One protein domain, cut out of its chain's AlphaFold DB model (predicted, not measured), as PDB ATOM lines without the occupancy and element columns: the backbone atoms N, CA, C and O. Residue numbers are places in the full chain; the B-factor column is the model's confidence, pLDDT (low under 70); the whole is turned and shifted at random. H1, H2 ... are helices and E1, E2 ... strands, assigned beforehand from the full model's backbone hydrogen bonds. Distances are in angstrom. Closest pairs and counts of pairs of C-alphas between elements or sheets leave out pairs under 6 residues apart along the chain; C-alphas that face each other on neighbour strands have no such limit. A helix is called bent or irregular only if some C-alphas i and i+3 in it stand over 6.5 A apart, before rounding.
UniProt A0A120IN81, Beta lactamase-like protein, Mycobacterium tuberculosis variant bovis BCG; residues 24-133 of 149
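AT A GLANCE: This is residues 24 to 133 of the 149 residues of the protein "Beta lactamase-like protein" of Mycobacterium tuberculosis variant bovis BCG (UniProt A0A120IN81). A strongly twisted sheet of five strands makes a wall, with the longest helix, H1, over one face, and a tail sticks out from this body with residues 123 to 133, of which 125 to 131 belong to H5. The short helices H2 and H3 only graze the sheet, and H4 is not on it. The printed part has 110 residues, with five named helices and five named strands in the order E1 E2 E3 E4 H1 E5 H2 H3 H4 H5, and its class is mixed, helices and strands. The sheet runs E1 E2 E3 E4 E5 and is mixed, with E4 and E5 parallel and the other neighbours antiparallel. The whole is compact, with a radius of gyration of the C-alphas of 14.8 A and spans of 50 by 27 by 23 A.

HOW THE PARTS SIT: E1, residues 24 to 28, E2, residues 31 to 35, E3, residues 40 to 46, and E4, residues 49 to 53, form a meander, each strand the antiparallel neighbour of the one before, and each step is a hairpin. N 25 and O 33 are 2.8 A apart, N 32 and O 43 2.9 A, and N 44 and O 51 2.9 A, within hydrogen-bond range. H1, residues 58 to 70, is on the sheet at a height of 9.0 A, over E3 and slantwise to the strands, at 35 degrees to E3 on the local plane; the closest C-alphas of H1 and E3, Leu 43 and Leu 68, are 7.7 A apart. E5, residues 78 to 82, is parallel to E4, with N 82 and O 52 2.8 A apart; E4, H1 and E5 form a strand-helix-strand unit, two parallel neighbour strands with a helix between, whose crossover is right-handed. H2, residues 88 to 91, only just touches residue 58 of H1, with 3 pairs of C-alphas within 8 A, the closest Pro 58 and Asp 89 at 7.4 A. H3, residues 94 to 100, is near H1. H4, residues 109 to 115, is close to H2 but not clearly touching, the closest C-alphas, Leu 91 and Ala 115, being 7.5 A apart. H5, residues 125 to 131, is apart from H4. In H3 and H5 every O i to N i+4 pair is within hydrogen-bond range, in H1 7 of 9, and in H4 1 of 3 beside 3 of 4 O i to N i+3 pairs; H2 is too short for an O i to N i+4 pair.

IN THESE COORDINATES: E1 begins at C-alpha 24, (-34.614, -31.962, -15.025). E3 is 20.2 A long and H1 20.0 A. H1 is irregular, with C-alphas 59 and 62 7.5 A apart, and H4 only just so, with C-alphas 110 and 113 6.8 A apart. H5 ends at C-alpha 131, (-10.218, -16.672, 6.501).

THE WHOLE: The C-alphas farthest apart, Asp 47 and Trp 133, are 53.1 A from each other. Without the free stretch the body spans 38 by 27 by 21 A. The printed part has no cut, and no link is long. Residues 119 to 123 have pLDDT under 70.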
ATOM      1  N   LEU A  24     -33.225 -32.371 -15.188       95.94
ATOM      2  CA  LEU A  24     -34.614 -31.962 -15.025       95.94
ATOM      3  C   LEU A  24     -35.426 -33.146 -14.503       95.94
ATOM      4  O   LEU A  24     -35.599 -34.141 -15.204       95.94
ATOM      5  N   VAL A  25     -35.907 -33.030 -13.271       97.38
ATOM      6  CA  VAL A  25     -36.689 -34.052 -12.577       97.38
ATOM      7  C   VAL A  25     -38.145 -33.606 -12.533       97.38
ATOM      8  O   VAL A  25     -38.470 -32.583 -11.930       97.38
ATOM      9  N   GLN A  26     -39.034 -34.376 -13.152       97.88
ATOM     10  CA  GLN A  26     -40.473 -34.142 -13.063       97.88
ATOM     11  C   GLN A  26     -40.988 -34.579 -11.683       97.88
ATOM     12  O   GLN A  26     -40.780 -35.720 -11.274       97.88
ATOM     13  N   ILE A  27     -41.644 -33.667 -10.964       98.19
ATOM     14  CA  ILE A  27     -42.248 -33.919  -9.644       98.19
ATOM     15  C   ILE A  27     -43.752 -34.154  -9.789       98.19
ATOM     16  O   ILE A  27     -44.309 -35.069  -9.189       98.19
ATOM     17  N   THR A  28     -44.401 -33.329 -10.607       97.94
ATOM     18  CA  THR A  28     -45.793 -33.490 -11.047       97.94
ATOM     19  C   THR A  28     -45.877 -33.131 -12.526       97.94
ATOM     20  O   THR A  28     -44.902 -32.645 -13.091       97.94
ATOM     21  N   ASP A  29     -47.046 -33.275 -13.145       96.88
ATOM     22  CA  ASP A  29     -47.278 -32.843 -14.533       96.88
ATOM     23  C   ASP A  29     -46.986 -31.351 -14.771       96.88
ATOM     24  O   ASP A  29     -46.755 -30.935 -15.902       96.88
ATOM     25  N   LYS A  30     -46.998 -30.537 -13.707       97.88
ATOM     26  CA  LYS A  30     -46.802 -29.084 -13.777       97.88
ATOM     27  C   LYS A  30     -45.560 -28.584 -13.053       97.88
ATOM     28  O   LYS A  30     -45.260 -27.402 -13.134       97.88
ATOM     29  N   VAL A  31     -44.858 -29.430 -12.304       98.50
ATOM     30  CA  VAL A  31     -43.758 -28.998 -11.430       98.50
ATOM     31  C   VAL A  31     -42.518 -29.806 -11.745       98.50
ATOM     32  O   VAL A  31     -42.517 -31.031 -11.610       98.50
ATOM     33  N   HIS A  32     -41.453 -29.101 -12.108       98.50
ATOM     34  CA  HIS A  32     -40.187 -29.689 -12.519       98.50
ATOM     35  C   HIS A  32     -39.045 -29.056 -11.731       98.50
ATOM     36  O   HIS A  32     -38.901 -27.836 -11.696       98.50
ATOM     37  N   LEU A  33     -38.221 -29.888 -11.105       98.25
ATOM     38  CA  LEU A  33     -37.010 -29.470 -10.411       98.25
ATOM     39  C   LEU A  33     -35.830 -29.560 -11.376       98.25
ATOM     40  O   LEU A  33     -35.496 -30.651 -11.838       98.25
ATOM     41  N   ALA A  34     -35.167 -28.443 -11.640       97.69
ATOM     42  CA  ALA A  34     -33.880 -28.434 -12.312       97.69
ATOM     43  C   ALA A  34     -32.766 -28.485 -11.261       97.69
ATOM     44  O   ALA A  34     -32.604 -27.570 -10.448       97.69
ATOM     45  N   ARG A  35     -32.002 -29.577 -11.273       95.00
ATOM     46  CA  ARG A  35     -30.826 -29.757 -10.426       95.00
ATOM     47  C   ARG A  35     -29.597 -29.198 -11.122       95.00
ATOM     48  O   ARG A  35     -29.009 -29.880 -11.963       95.00
ATOM     49  N   GLY A  36     -29.251 -27.960 -10.784       87.62
ATOM     50  CA  GLY A  36     -27.990 -27.343 -11.182       87.62
ATOM     51  C   GLY A  36     -26.819 -27.880 -10.357       87.62
ATOM     52  O   GLY A  36     -26.979 -28.685  -9.438       87.62
ATOM     53  N   HIS A  37     -25.607 -27.441 -10.693       85.69
ATOM     54  CA  HIS A  37     -24.393 -27.947 -10.048       85.69
ATOM     55  C   HIS A  37     -24.259 -27.523  -8.573       85.69
ATOM     56  O   HIS A  37     -23.828 -28.317  -7.740       85.69
ATOM     57  N   ALA A  38     -24.604 -26.273  -8.254       86.44
ATOM     58  CA  ALA A  38     -24.470 -25.701  -6.908       86.44
ATOM     59  C   ALA A  38     -25.807 -25.255  -6.298       86.44
ATOM     60  O   ALA A  38     -25.929 -25.159  -5.082       86.44
ATOM     61  N   VAL A  39     -26.799 -24.993  -7.144       92.31
ATOM     62  CA  VAL A  39     -28.096 -24.432  -6.779       92.31
ATOM     63  C   VAL A  39     -29.164 -25.038  -7.680       92.31
ATOM     64  O   VAL A  39     -28.881 -25.453  -8.805       92.31
ATOM     65  N   ASN A  40     -30.388 -25.118  -7.171       96.50
ATOM     66  CA  ASN A  40     -31.529 -25.638  -7.911       96.50
ATOM     67  C   ASN A  40     -32.484 -24.500  -8.270       96.50
ATOM     68  O   ASN A  40     -32.535 -23.488  -7.578       96.50
ATOM     69  N   TRP A  41     -33.295 -24.719  -9.297       98.19
ATOM     70  CA  TRP A  41     -34.461 -23.892  -9.594       98.19
ATOM     71  C   TRP A  41     -35.653 -24.777  -9.946       98.19
ATOM     72  O   TRP A  41     -35.502 -25.957 -10.283       98.19
ATOM     73  N   VAL A  42     -36.857 -24.224  -9.842       98.62
ATOM     74  CA  VAL A  42     -38.105 -24.954 -10.102       98.62
ATOM     75  C   VAL A  42     -38.887 -24.264 -11.206       98.62
ATOM     76  O   VAL A  42     -39.051 -23.048 -11.196       98.62
ATOM     77  N   LEU A  43     -39.394 -25.059 -12.143       98.69
ATOM     78  CA  LEU A  43     -40.289 -24.619 -13.202       98.69
ATOM     79  C   LEU A  43     -41.700 -25.093 -12.862       98.69
ATOM     80  O   LEU A  43     -41.945 -26.299 -12.751       98.69
ATOM     81  N   VAL A  44     -42.618 -24.142 -12.708       98.69
ATOM     82  CA  VAL A  44     -44.049 -24.405 -12.555       98.69
ATOM     83  C   VAL A  44     -44.751 -23.989 -13.842       98.69
ATOM     84  O   VAL A  44     -44.737 -22.816 -14.212       98.69
ATOM     85  N   THR A  45     -45.330 -24.958 -14.541       98.31
ATOM     86  CA  THR A  45     -45.834 -24.812 -15.908       98.31
ATOM     87  C   THR A  45     -47.350 -24.939 -15.965       98.31
ATOM     88  O   THR A  45     -47.944 -25.827 -15.347       98.31
ATOM     89  N   ASP A  46     -47.989 -24.082 -16.748       96.00
ATOM     90  CA  ASP A  46     -49.397 -24.196 -17.115       96.00
ATOM     91  C   ASP A  46     -49.625 -23.745 -18.569       96.00
ATOM     92  O   ASP A  46     -48.682 -23.562 -19.345       96.00
ATOM     93  N   ASP A  47     -50.890 -23.626 -18.954       95.31
ATOM     94  CA  ASP A  47     -51.349 -23.176 -20.269       95.31
ATOM     95  C   ASP A  47     -51.052 -21.698 -20.554       95.31
ATOM     96  O   ASP A  47     -51.105 -21.270 -21.704       95.31
ATOM     97  N   THR A  48     -50.709 -20.917 -19.530       95.56
ATOM     98  CA  THR A  48     -50.398 -19.491 -19.656       95.56
ATOM     99  C   THR A  48     -48.895 -19.198 -19.664       95.56
ATOM    100  O   THR A  48     -48.506 -18.078 -19.986       95.56
ATOM    101  N   GLY A  49     -48.046 -20.174 -19.327       97.38
ATOM    102  CA  GLY A  49     -46.587 -20.071 -19.406       97.38
ATOM    103  C   GLY A  49     -45.878 -20.694 -18.205       97.38
ATOM    104  O   GLY A  49     -46.356 -21.658 -17.602       97.38
ATOM    105  N   VAL A  50     -44.733 -20.118 -17.832       98.69
ATOM    106  CA  VAL A  50     -43.857 -20.637 -16.770       98.69
ATOM    107  C   VAL A  50     -43.707 -19.629 -15.635       98.69
ATOM    108  O   VAL A  50     -43.419 -18.452 -15.859       98.69
ATOM    109  N   LEU A  51     -43.869 -20.103 -14.404       98.62
ATOM    110  CA  LEU A  51     -43.384 -19.442 -13.198       98.62
ATOM    111  C   LEU A  51     -42.071 -20.111 -12.790       98.62
ATOM    112  O   LEU A  51     -42.025 -21.327 -12.593       98.62
ATOM    113  N   LEU A  52     -41.012 -19.320 -12.662       98.44
ATOM    114  CA  LEU A  52     -39.708 -19.808 -12.234       98.44
ATOM    115  C   LEU A  52     -39.503 -19.502 -10.744       98.44
ATOM    116  O   LEU A  52     -39.746 -18.378 -10.309       98.44
ATOM    117  N   ILE A  53     -39.053 -20.482  -9.963       98.44
ATOM    118  CA  ILE A  53     -38.618 -20.282  -8.576       98.44
ATOM    119  C   ILE A  53     -37.099 -20.413  -8.547       98.44
ATOM    120  O   ILE A  53     -36.579 -21.492  -8.843       98.44
ATOM    121  N   ASP A  54     -36.422 -19.320  -8.193       97.88
ATOM    122  CA  ASP A  54     -34.978 -19.101  -8.335       97.88
ATOM    123  C   ASP A  54     -34.456 -19.220  -9.778       97.88
ATOM    124  O   ASP A  54     -35.116 -19.717 -10.680       97.88
ATOM    125  N   ALA A  55     -33.261 -18.700 -10.039       96.75
ATOM    126  CA  ALA A  55     -32.721 -18.542 -11.390       96.75
ATOM    127  C   ALA A  55     -31.207 -18.810 -11.479       96.75
ATOM    128  O   ALA A  55     -30.542 -18.324 -12.404       96.75
ATOM    129  N   GLY A  56     -30.667 -19.563 -10.521       94.81
ATOM    130  CA  GLY A  56     -29.265 -19.964 -10.486       94.81
ATOM    131  C   GLY A  56     -28.272 -18.800 -10.386       94.81
ATOM    132  O   GLY A  56     -28.643 -17.631 -10.228       94.81
ATOM    133  N   TYR A  57     -26.984 -19.110 -10.523       93.69
ATOM    134  CA  TYR A  57     -25.922 -18.116 -10.652       93.69
ATOM    135  C   TYR A  57     -26.003 -17.378 -11.998       93.69
ATOM    136  O   TYR A  57     -26.576 -17.883 -12.965       93.69
ATOM    137  N   PRO A  58     -25.334 -16.214 -12.147       90.75
ATOM    138  CA  PRO A  58     -25.210 -15.553 -13.448       90.75
ATOM    139  C   PRO A  58     -24.602 -16.449 -14.541       90.75
ATOM    140  O   PRO A  58     -24.900 -16.253 -15.720       90.75
ATOM    141  N   GLY A  59     -23.756 -17.411 -14.152       90.38
ATOM    142  CA  GLY A  59     -23.155 -18.405 -15.045       90.38
ATOM    143  C   GLY A  59     -24.103 -19.534 -15.465       90.38
ATOM    144  O   GLY A  59     -23.883 -20.132 -16.514       90.38
ATOM    145  N   ASP A  60     -25.190 -19.764 -14.727       94.88
ATOM    146  CA  ASP A  60     -26.111 -20.885 -14.960       94.88
ATOM    147  C   ASP A  60     -27.164 -20.571 -16.029       94.88
ATOM    148  O   ASP A  60     -28.007 -21.406 -16.349       94.88
ATOM    149  N   ARG A  61     -27.129 -19.374 -16.632       95.50
ATOM    150  CA  ARG A  61     -28.149 -18.923 -17.591       95.50
ATOM    151  C   ARG A  61     -28.399 -19.930 -18.706       95.50
ATOM    152  O   ARG A  61     -29.548 -20.193 -19.037       95.50
ATOM    153  N   ALA A  62     -27.342 -20.494 -19.285       95.38
ATOM    154  CA  ALA A  62     -27.483 -21.484 -20.350       95.38
ATOM    155  C   ALA A  62     -28.256 -22.729 -19.877       95.38
ATOM    156  O   ALA A  62     -29.056 -23.278 -20.630       95.38
ATOM    157  N   GLU A  63     -28.068 -23.142 -18.625       96.06
ATOM    158  CA  GLU A  63     -28.762 -24.282 -18.031       96.06
ATOM    159  C   GLU A  63     -30.218 -23.955 -17.692       96.06
ATOM    160  O   GLU A  63     -31.101 -24.770 -17.965       96.06
ATOM    161  N   VAL A  64     -30.493 -22.747 -17.189       97.19
ATOM    162  CA  VAL A  64     -31.866 -22.258 -16.975       97.19
ATOM    163  C   VAL A  64     -32.630 -22.253 -18.302       97.19
ATOM    164  O   VAL A  64     -33.711 -22.832 -18.405       97.19
ATOM    165  N   LEU A  65     -32.035 -21.692 -19.356       97.44
ATOM    166  CA  LEU A  65     -32.612 -21.676 -20.701       97.44
ATOM    167  C   LEU A  65     -32.814 -23.085 -21.269       97.44
ATOM    168  O   LEU A  65     -33.858 -23.374 -21.853       97.44
ATOM    169  N   ALA A  66     -31.848 -23.979 -21.067       97.19
ATOM    170  CA  ALA A  66     -31.973 -25.368 -21.484       97.19
ATOM    171  C   ALA A  66     -33.104 -26.093 -20.738       97.19
ATOM    172  O   ALA A  66     -33.794 -26.913 -21.339       97.19
ATOM    173  N   SER A  67     -33.320 -25.796 -19.452       97.56
ATOM    174  CA  SER A  67     -34.413 -26.387 -18.672       97.56
ATOM    175  C   SER A  67     -35.796 -25.958 -19.174       97.56
ATOM    176  O   SER A  67     -36.675 -26.807 -19.287       97.56
ATOM    177  N   LEU A  68     -35.959 -24.691 -19.577       97.94
ATOM    178  CA  LEU A  68     -37.175 -24.196 -20.238       97.94
ATOM    179  C   LEU A  68     -37.393 -24.887 -21.587       97.94
ATOM    180  O   LEU A  68     -38.468 -25.424 -21.848       97.94
ATOM    181  N   ASN A  69     -36.343 -24.938 -22.413       97.56
ATOM    182  CA  ASN A  69     -36.407 -25.518 -23.753       97.56
ATOM    183  C   ASN A  69     -36.791 -27.007 -23.723       97.56
ATOM    184  O   ASN A  69     -37.614 -27.443 -24.522       97.56
ATOM    185  N   LYS A  70     -36.273 -27.774 -22.752       96.94
ATOM    186  CA  LYS A  70     -36.649 -29.185 -22.539       96.94
ATOM    187  C   LYS A  70     -38.150 -29.382 -22.303       96.94
ATOM    188  O   LYS A  70     -38.659 -30.457 -22.601       96.94
ATOM    189  N   LEU A  71     -38.839 -28.372 -21.775       96.94
ATOM    190  CA  LEU A  71     -40.285 -28.375 -21.547       96.94
ATOM    191  C   LEU A  71     -41.071 -27.698 -22.683       96.94
ATOM    192  O   LEU A  71     -42.282 -27.545 -22.577       96.94
ATOM    193  N   GLY A  72     -40.400 -27.302 -23.768       97.12
ATOM    194  CA  GLY A  72     -41.018 -26.636 -24.915       97.12
ATOM    195  C   GLY A  72     -41.246 -25.135 -24.733       97.12
ATOM    196  O   GLY A  72     -41.917 -24.534 -25.566       97.12
ATOM    197  N   TYR A  73     -40.684 -24.527 -23.687       98.19
ATOM    198  CA  TYR A  73     -40.821 -23.098 -23.413       98.19
ATOM    199  C   TYR A  73     -39.593 -22.305 -23.856       98.19
ATOM    200  O   TYR A  73     -38.452 -22.779 -23.862       98.19
ATOM    201  N   THR A  74     -39.836 -21.049 -24.190       98.00
ATOM    202  CA  THR A  74     -38.840 -20.025 -24.476       98.00
ATOM    203  C   THR A  74     -38.733 -19.051 -23.298       98.00
ATOM    204  O   THR A  74     -39.581 -19.041 -22.405       98.00
ATOM    205  N   PRO A  75     -37.714 -18.178 -23.273       97.75
ATOM    206  CA  PRO A  75     -37.603 -17.158 -22.230       97.75
ATOM    207  C   PRO A  75     -38.792 -16.199 -22.164       97.75
ATOM    208  O   PRO A  75     -39.118 -15.718 -21.083       97.75
ATOM    209  N   GLY A  76     -39.444 -15.944 -23.303       97.75
ATOM    210  CA  GLY A  76     -40.624 -15.082 -23.375       97.75
ATOM    211  C   GLY A  76     -41.863 -15.684 -22.711       97.75
ATOM    212  O   GLY A  76     -42.776 -14.943 -22.366       97.75
ATOM    213  N   ASP A  77     -41.875 -16.998 -22.476       98.31
ATOM    214  CA  ASP A  77     -42.980 -17.689 -21.807       98.31
ATOM    215  C   ASP A  77     -42.870 -17.622 -20.273       98.31
ATOM    216  O   ASP A  77     -43.778 -18.054 -19.557       98.31
ATOM    217  N   VAL A  78     -41.764 -17.086 -19.737       98.56
ATOM    218  CA  VAL A  78     -41.582 -16.900 -18.294       98.56
ATOM    219  C   VAL A  78     -42.364 -15.671 -17.843       98.56
ATOM    220  O   VAL A  78     -41.958 -14.528 -18.056       98.56
ATOM    221  N   ARG A  79     -43.488 -15.916 -17.168       98.31
ATOM    222  CA  ARG A  79     -44.416 -14.877 -16.701       98.31
ATOM    223  C   ARG A  79     -43.912 -14.133 -15.476       98.31
ATOM    224  O   ARG A  79     -44.249 -12.969 -15.288       98.31
ATOM    225  N   ALA A  80     -43.174 -14.823 -14.616       98.44
ATOM    226  CA  ALA A  80     -42.636 -14.273 -13.385       98.44
ATOM    227  C   ALA A  80     -41.510 -15.153 -12.839       98.44
ATOM    228  O   ALA A  80     -41.449 -16.357 -13.109       98.44
ATOM    229  N   ILE A  81     -40.658 -14.540 -12.022       98.50
ATOM    230  CA  ILE A  81     -39.648 -15.226 -11.219       98.50
ATOM    231  C   ILE A  81     -39.918 -14.914  -9.749       98.50
ATOM    232  O   ILE A  81     -40.121 -13.754  -9.397       98.50
ATOM    233  N   VAL A  82     -39.910 -15.927  -8.893       98.06
ATOM    234  CA  VAL A  82     -39.998 -15.777  -7.437       98.06
ATOM    235  C   VAL A  82     -38.682 -16.236  -6.835       98.06
ATOM    236  O   VAL A  82     -38.241 -17.353  -7.091       98.06
ATOM    237  N   LEU A  83     -38.046 -15.378  -6.049       97.12
ATOM    238  CA  LEU A  83     -36.819 -15.717  -5.339       97.12
ATOM    239  C   LEU A  83     -37.163 -16.282  -3.963       97.12
ATOM    240  O   LEU A  83     -37.959 -15.687  -3.233       97.12
ATOM    241  N   THR A  84     -36.540 -17.399  -3.598       94.69
ATOM    242  CA  THR A  84     -36.600 -17.924  -2.228       94.69
ATOM    243  C   THR A  84     -35.862 -17.003  -1.262       94.69
ATOM    244  O   THR A  84     -36.334 -16.782  -0.152       94.69
ATOM    245  N   HIS A  85     -34.740 -16.439  -1.710       93.31
ATOM    246  CA  HIS A  85     -33.961 -15.398  -1.046       93.31
ATOM    247  C   HIS A  85     -33.040 -14.709  -2.067       93.31
ATOM    248  O   HIS A  85     -32.786 -15.243  -3.151       93.31
ATOM    249  N   ALA A  86     -32.544 -13.511  -1.764       88.75
ATOM    250  CA  ALA A  86     -31.839 -12.664  -2.725       88.75
ATOM    251  C   ALA A  86     -30.312 -12.855  -2.727       88.75
ATOM    252  O   ALA A  86     -29.552 -11.906  -2.913       88.75
ATOM    253  N   HIS A  87     -29.824 -14.091  -2.628       89.81
ATOM    254  CA  HIS A  87     -28.407 -14.379  -2.863       89.81
ATOM    255  C   HIS A  87     -28.075 -14.550  -4.352       89.81
ATOM    256  O   HIS A  87     -28.933 -14.786  -5.207       89.81
ATOM    257  N   ILE A  88     -26.793 -14.365  -4.694       88.06
ATOM    258  CA  ILE A  88     -26.340 -14.266  -6.097       88.06
ATOM    259  C   ILE A  88     -26.559 -15.560  -6.884       88.06
ATOM    260  O   ILE A  88     -26.705 -15.529  -8.104       88.06
ATOM    261  N   ASP A  89     -26.573 -16.671  -6.170       88.94
ATOM    262  CA  ASP A  89     -26.820 -18.025  -6.631       88.94
ATOM    263  C   ASP A  89     -28.292 -18.317  -6.898       88.94
ATOM    264  O   ASP A  89     -28.589 -19.266  -7.608       88.94
ATOM    265  N   HIS A  90     -29.209 -17.479  -6.419       93.75
ATOM    266  CA  HIS A  90     -30.642 -17.625  -6.672       93.75
ATOM    267  C   HIS A  90     -31.182 -16.548  -7.622       93.75
ATOM    268  O   HIS A  90     -32.067 -16.821  -8.427       93.75
ATOM    269  N   LEU A  91     -30.629 -15.332  -7.608       93.44
ATOM    270  CA  LEU A  91     -31.090 -14.225  -8.462       93.44
ATOM    271  C   LEU A  91     -30.317 -14.065  -9.780       93.44
ATOM    272  O   LEU A  91     -30.627 -13.179 -10.580       93.44
ATOM    273  N   GLY A  92     -29.283 -14.870 -10.010       90.50
ATOM    274  CA  GLY A  92     -28.264 -14.637 -11.029       90.50
ATOM    275  C   GLY A  92     -28.814 -14.443 -12.441       90.50
ATOM    276  O   GLY A  92     -28.549 -13.404 -13.057       90.50
ATOM    277  N   SER A  93     -29.607 -15.389 -12.950       95.06
ATOM    278  CA  SER A  93     -30.239 -15.233 -14.272       95.06
ATOM    279  C   SER A  93     -31.482 -14.340 -14.244       95.06
ATOM    280  O   SER A  93     -31.845 -13.790 -15.283       95.06
ATOM    281  N   ALA A  94     -32.099 -14.117 -13.077       95.75
ATOM    282  CA  ALA A  94     -33.306 -13.296 -12.945       95.75
ATOM    283  C   ALA A  94     -33.073 -11.841 -13.383       95.75
ATOM    284  O   ALA A  94     -33.939 -11.235 -14.010       95.75
ATOM    285  N   ILE A  95     -31.868 -11.303 -13.151       93.31
ATOM    286  CA  ILE A  95     -31.474  -9.967 -13.633       93.31
ATOM    287  C   ILE A  95     -31.581  -9.870 -15.160       93.31
ATOM    288  O   ILE A  95     -31.991  -8.841 -15.692       93.31
ATOM    289  N   TRP A  96     -31.179 -10.921 -15.874       95.69
ATOM    290  CA  TRP A  96     -31.227 -10.940 -17.333       95.69
ATOM    291  C   TRP A  96     -32.664 -11.044 -17.844       95.69
ATOM    292  O   TRP A  96     -33.032 -10.279 -18.728       95.69
ATOM    293  N   PHE A  97     -33.493 -11.894 -17.233       97.81
ATOM    294  CA  PHE A  97     -34.924 -11.973 -17.546       97.81
ATOM    295  C   PHE A  97     -35.637 -10.630 -17.345       97.81
ATOM    296  O   PHE A  97     -36.361 -10.173 -18.228       97.81
ATOM    297  N   ALA A  98     -35.372  -9.945 -16.231       95.94
ATOM    298  CA  ALA A  98     -35.946  -8.629 -15.971       95.94
ATOM    299  C   ALA A  98     -35.541  -7.585 -17.029       95.94
ATOM    300  O   ALA A  98     -36.348  -6.734 -17.392       95.94
ATOM    301  N   ARG A  99     -34.302  -7.643 -17.535       95.81
ATOM    302  CA  ARG A  99     -33.773  -6.675 -18.512       95.81
ATOM    303  C   ARG A  99     -34.197  -6.960 -19.947       95.81
ATOM    304  O   ARG A  99     -34.640  -6.045 -20.625       95.81
ATOM    305  N   GLU A 100     -34.046  -8.199 -20.403       97.38
ATOM    306  CA  GLU A 100     -34.268  -8.561 -21.809       97.38
ATOM    307  C   GLU A 100     -35.716  -8.963 -22.102       97.38
ATOM    308  O   GLU A 100     -36.187  -8.801 -23.223       97.38
ATOM    309  N   HIS A 101     -36.434  -9.478 -21.099       96.88
ATOM    310  CA  HIS A 101     -37.793 -10.005 -21.263       96.88
ATOM    311  C   HIS A 101     -38.844  -9.231 -20.466       96.88
ATOM    312  O   HIS A 101     -40.025  -9.553 -20.546       96.88
ATOM    313  N   SER A 102     -38.441  -8.197 -19.714       97.50
ATOM    314  CA  SER A 102     -39.332  -7.455 -18.808       97.50
ATOM    315  C   SER A 102     -40.079  -8.363 -17.820       97.50
ATOM    316  O   SER A 102     -41.160  -8.020 -17.343       97.50
ATOM    317  N   THR A 103     -39.511  -9.533 -17.509       98.12
ATOM    318  CA  THR A 103     -40.127 -10.501 -16.602       98.12
ATOM    319  C   THR A 103     -40.134  -9.935 -15.179       98.12
ATOM    320  O   THR A 103     -39.067  -9.582 -14.664       98.12
ATOM    321  N   PRO A 104     -41.294  -9.860 -14.504       97.44
ATOM    322  CA  PRO A 104     -41.358  -9.410 -13.123       97.44
ATOM    323  C   PRO A 104     -40.661 -10.406 -12.188       97.44
ATOM    324  O   PRO A 104     -40.855 -11.621 -12.286       97.44
ATOM    325  N   VAL A 105     -39.864  -9.875 -11.258       96.94
ATOM    326  CA  VAL A 105     -39.160 -10.645 -10.227       96.94
ATOM    327  C   VAL A 105     -39.724 -10.268  -8.862       96.94
ATOM    328  O   VAL A 105     -39.693  -9.100  -8.474       96.94
ATOM    329  N   TYR A 106     -40.226 -11.260  -8.138       97.06
ATOM    330  CA  TYR A 106     -40.804 -11.118  -6.809       97.06
ATOM    331  C   TYR A 106     -39.874 -11.731  -5.762       97.06
ATOM    332  O   TYR A 106     -39.247 -12.765  -5.988       97.06
ATOM    333  N   CYS A 107     -39.804 -11.102  -4.599       95.69
ATOM    334  CA  CYS A 107     -39.117 -11.604  -3.415       95.69
ATOM    335  C   CYS A 107     -39.854 -11.091  -2.173       95.69
ATOM    336  O   CYS A 107     -40.754 -10.251  -2.282       95.69
ATOM    337  N   HIS A 108     -39.496 -11.602  -0.997       93.56
ATOM    338  CA  HIS A 108     -40.014 -11.060   0.255       93.56
ATOM    339  C   HIS A 108     -39.619  -9.580   0.411       93.56
ATOM    340  O   HIS A 108     -38.570  -9.163  -0.073       93.56
ATOM    341  N   ALA A 109     -40.437  -8.775   1.096       90.62
ATOM    342  CA  ALA A 109     -40.193  -7.334   1.226       90.62
ATOM    343  C   ALA A 109     -38.833  -7.014   1.879       90.62
ATOM    344  O   ALA A 109     -38.171  -6.055   1.489       90.62
ATOM    345  N   GLU A 110     -38.405  -7.847   2.828       88.62
ATOM    346  CA  GLU A 110     -37.107  -7.725   3.509       88.62
ATOM    347  C   GLU A 110     -35.921  -8.018   2.576       88.62
ATOM    348  O   GLU A 110     -34.853  -7.439   2.732       88.62
ATOM    349  N   GLU A 111     -36.125  -8.831   1.539       85.81
ATOM    350  CA  GLU A 111     -35.095  -9.193   0.561       85.81
ATOM    351  C   GLU A 111     -34.916  -8.122  -0.527       85.81
ATOM    352  O   GLU A 111     -33.964  -8.173  -1.304       85.81
ATOM    353  N   VAL A 112     -35.811  -7.128  -0.612       84.69
ATOM    354  CA  VAL A 112     -35.796  -6.121  -1.689       84.69
ATOM    355  C   VAL A 112     -34.502  -5.309  -1.684       84.69
ATOM    356  O   VAL A 112     -33.945  -5.057  -2.755       84.69
ATOM    357  N   GLY A 113     -34.012  -4.912  -0.506       79.62
ATOM    358  CA  GLY A 113     -32.751  -4.173  -0.391       79.62
ATOM    359  C   GLY A 113     -31.565  -5.009  -0.877       79.62
ATOM    360  O   GLY A 113     -30.714  -4.526  -1.626       79.62
ATOM    361  N   HIS A 114     -31.559  -6.299  -0.553       78.38
ATOM    362  CA  HIS A 114     -30.522  -7.240  -0.974       78.38
ATOM    363  C   HIS A 114     -30.584  -7.534  -2.485       78.38
ATOM    364  O   HIS A 114     -29.582  -7.406  -3.195       78.38
ATOM    365  N   ALA A 115     -31.784  -7.749  -3.034       77.81
ATOM    366  CA  ALA A 115     -32.024  -7.928  -4.470       77.81
ATOM    367  C   ALA A 115     -31.617  -6.694  -5.298       77.81
ATOM    368  O   ALA A 115     -31.057  -6.822  -6.392       77.81
ATOM    369  N   LYS A 116     -31.842  -5.486  -4.763       81.50
ATOM    370  CA  LYS A 116     -31.376  -4.215  -5.344       81.50
ATOM    371  C   LYS A 116     -29.887  -3.946  -5.118       81.50
ATOM    372  O   LYS A 116     -29.349  -3.011  -5.711       81.50
ATOM    373  N   ARG A 117     -29.207  -4.788  -4.334       71.12
ATOM    374  CA  ARG A 117     -27.805  -4.649  -3.918       71.12
ATOM    375  C   ARG A 117     -27.525  -3.386  -3.100       71.12
ATOM    376  O   ARG A 117     -26.426  -2.841  -3.188       71.12
ATOM    377  N   GLU A 118     -28.493  -2.938  -2.309       70.94
ATOM    378  CA  GLU A 118     -28.313  -1.871  -1.314       70.94
ATOM    379  C   GLU A 118     -27.381  -2.336  -0.181       70.94
ATOM    380  O   GLU A 118     -26.599  -1.551   0.347       70.94
ATOM    381  N   TYR A 119     -27.380  -3.640   0.111       64.12
ATOM    382  CA  TYR A 119     -26.386  -4.325   0.936       64.12
ATOM    383  C   TYR A 119     -26.111  -5.736   0.385       64.12
ATOM    384  O   TYR A 119     -26.779  -6.190  -0.547       64.12
ATOM    385  N   ARG A 120     -25.067  -6.408   0.889       60.03
ATOM    386  CA  ARG A 120     -24.659  -7.758   0.459       60.03
ATOM    387  C   ARG A 120     -24.307  -8.618   1.663       60.03
ATOM    388  O   ARG A 120     -23.383  -8.279   2.391       60.03
ATOM    389  N   GLU A 121     -24.957  -9.765   1.789       65.75
ATOM    390  CA  GLU A 121     -24.607 -10.776   2.804       65.75
ATOM    391  C   GLU A 121     -23.682 -11.876   2.260       65.75
ATOM    392  O   GLU A 121     -23.133 -12.673   3.018       65.75
ATOM    393  N   ASN A 122     -23.438 -11.896   0.945       65.19
ATOM    394  CA  ASN A 122     -22.483 -12.826   0.351       65.19
ATOM    395  C   ASN A 122     -21.063 -12.507   0.830       65.19
ATOM    396  O   ASN A 122     -20.596 -11.375   0.676       65.19
ATOM    397  N   ALA A 123     -20.349 -13.531   1.300       61.81
ATOM    398  CA  ALA A 123     -18.922 -13.420   1.571       61.81
ATOM    399  C   ALA A 123     -18.186 -12.947   0.308       61.81
ATOM    400  O   ALA A 123     -18.342 -13.515  -0.779       61.81
ATOM    401  N   SER A 124     -17.372 -11.903   0.439       70.06
ATOM    402  CA  SER A 124     -16.521 -11.468  -0.658       70.06
ATOM    403  C   SER A 124     -15.372 -12.458  -0.871       70.06
ATOM    404  O   SER A 124     -14.986 -13.216   0.021       70.06
ATOM    405  N   VAL A 125     -14.758 -12.412  -2.057       72.69
ATOM    406  CA  VAL A 125     -13.535 -13.185  -2.340       72.69
ATOM    407  C   VAL A 125     -12.437 -12.865  -1.317       72.69
ATOM    408  O   VAL A 125     -11.694 -13.755  -0.908       72.69
ATOM    409  N   PHE A 126     -12.371 -11.614  -0.852       75.88
ATOM    410  CA  PHE A 126     -11.445 -11.199   0.198       75.88
ATOM    411  C   PHE A 126     -11.779 -11.837   1.549       75.88
ATOM    412  O   PHE A 126     -10.864 -12.331   2.204       75.88
ATOM    413  N   ASP A 127     -13.055 -11.901   1.941       74.69
ATOM    414  CA  ASP A 127     -13.482 -12.540   3.197       74.69
ATOM    415  C   ASP A 127     -13.085 -14.016   3.241       74.69
ATOM    416  O   ASP A 127     -12.582 -14.503   4.257       74.69
ATOM    417  N   VAL A 128     -13.255 -14.718   2.117       77.31
ATOM    418  CA  VAL A 128     -12.840 -16.117   1.970       77.31
ATOM    419  C   VAL A 128     -11.315 -16.238   2.021       77.31
ATOM    420  O   VAL A 128     -10.791 -17.060   2.772       77.31
ATOM    421  N   ALA A 129     -10.584 -15.401   1.278       80.62
ATOM    422  CA  ALA A 129      -9.122 -15.436   1.236       80.62
ATOM    423  C   ALA A 129      -8.492 -15.167   2.614       80.62
ATOM    424  O   ALA A 129      -7.649 -15.945   3.066       80.62
ATOM    425  N   LEU A 130      -8.951 -14.129   3.320       79.12
ATOM    426  CA  LEU A 130      -8.488 -13.752   4.662       79.12
ATOM    427  C   LEU A 130      -8.740 -14.850   5.703       79.12
ATOM    428  O   LEU A 130      -7.958 -15.006   6.642       79.12
ATOM    429  N   ARG A 131      -9.821 -15.622   5.549       71.38
ATOM    430  CA  ARG A 131     -10.218 -16.672   6.501       71.38
ATOM    431  C   ARG A 131      -9.764 -18.075   6.096       71.38
ATOM    432  O   ARG A 131      -9.857 -18.987   6.913       71.38
ATOM    433  N   SER A 132      -9.194 -18.246   4.901       76.62
ATOM    434  CA  SER A 132      -8.702 -19.538   4.394       76.62
ATOM    435  C   SER A 132      -7.651 -20.201   5.303       76.62
ATOM    436  O   SER A 132      -7.605 -21.426   5.399       76.62
ATOM    437  N   TRP A 133      -6.868 -19.401   6.040       76.44
ATOM    438  CA  TRP A 133      -5.842 -19.863   6.987       76.44
ATOM    439  C   TRP A 133      -6.386 -20.233   8.385       76.44
ATOM    440  O   TRP A 133      -5.662 -20.789   9.210       76.44
TER     441      TRP A 133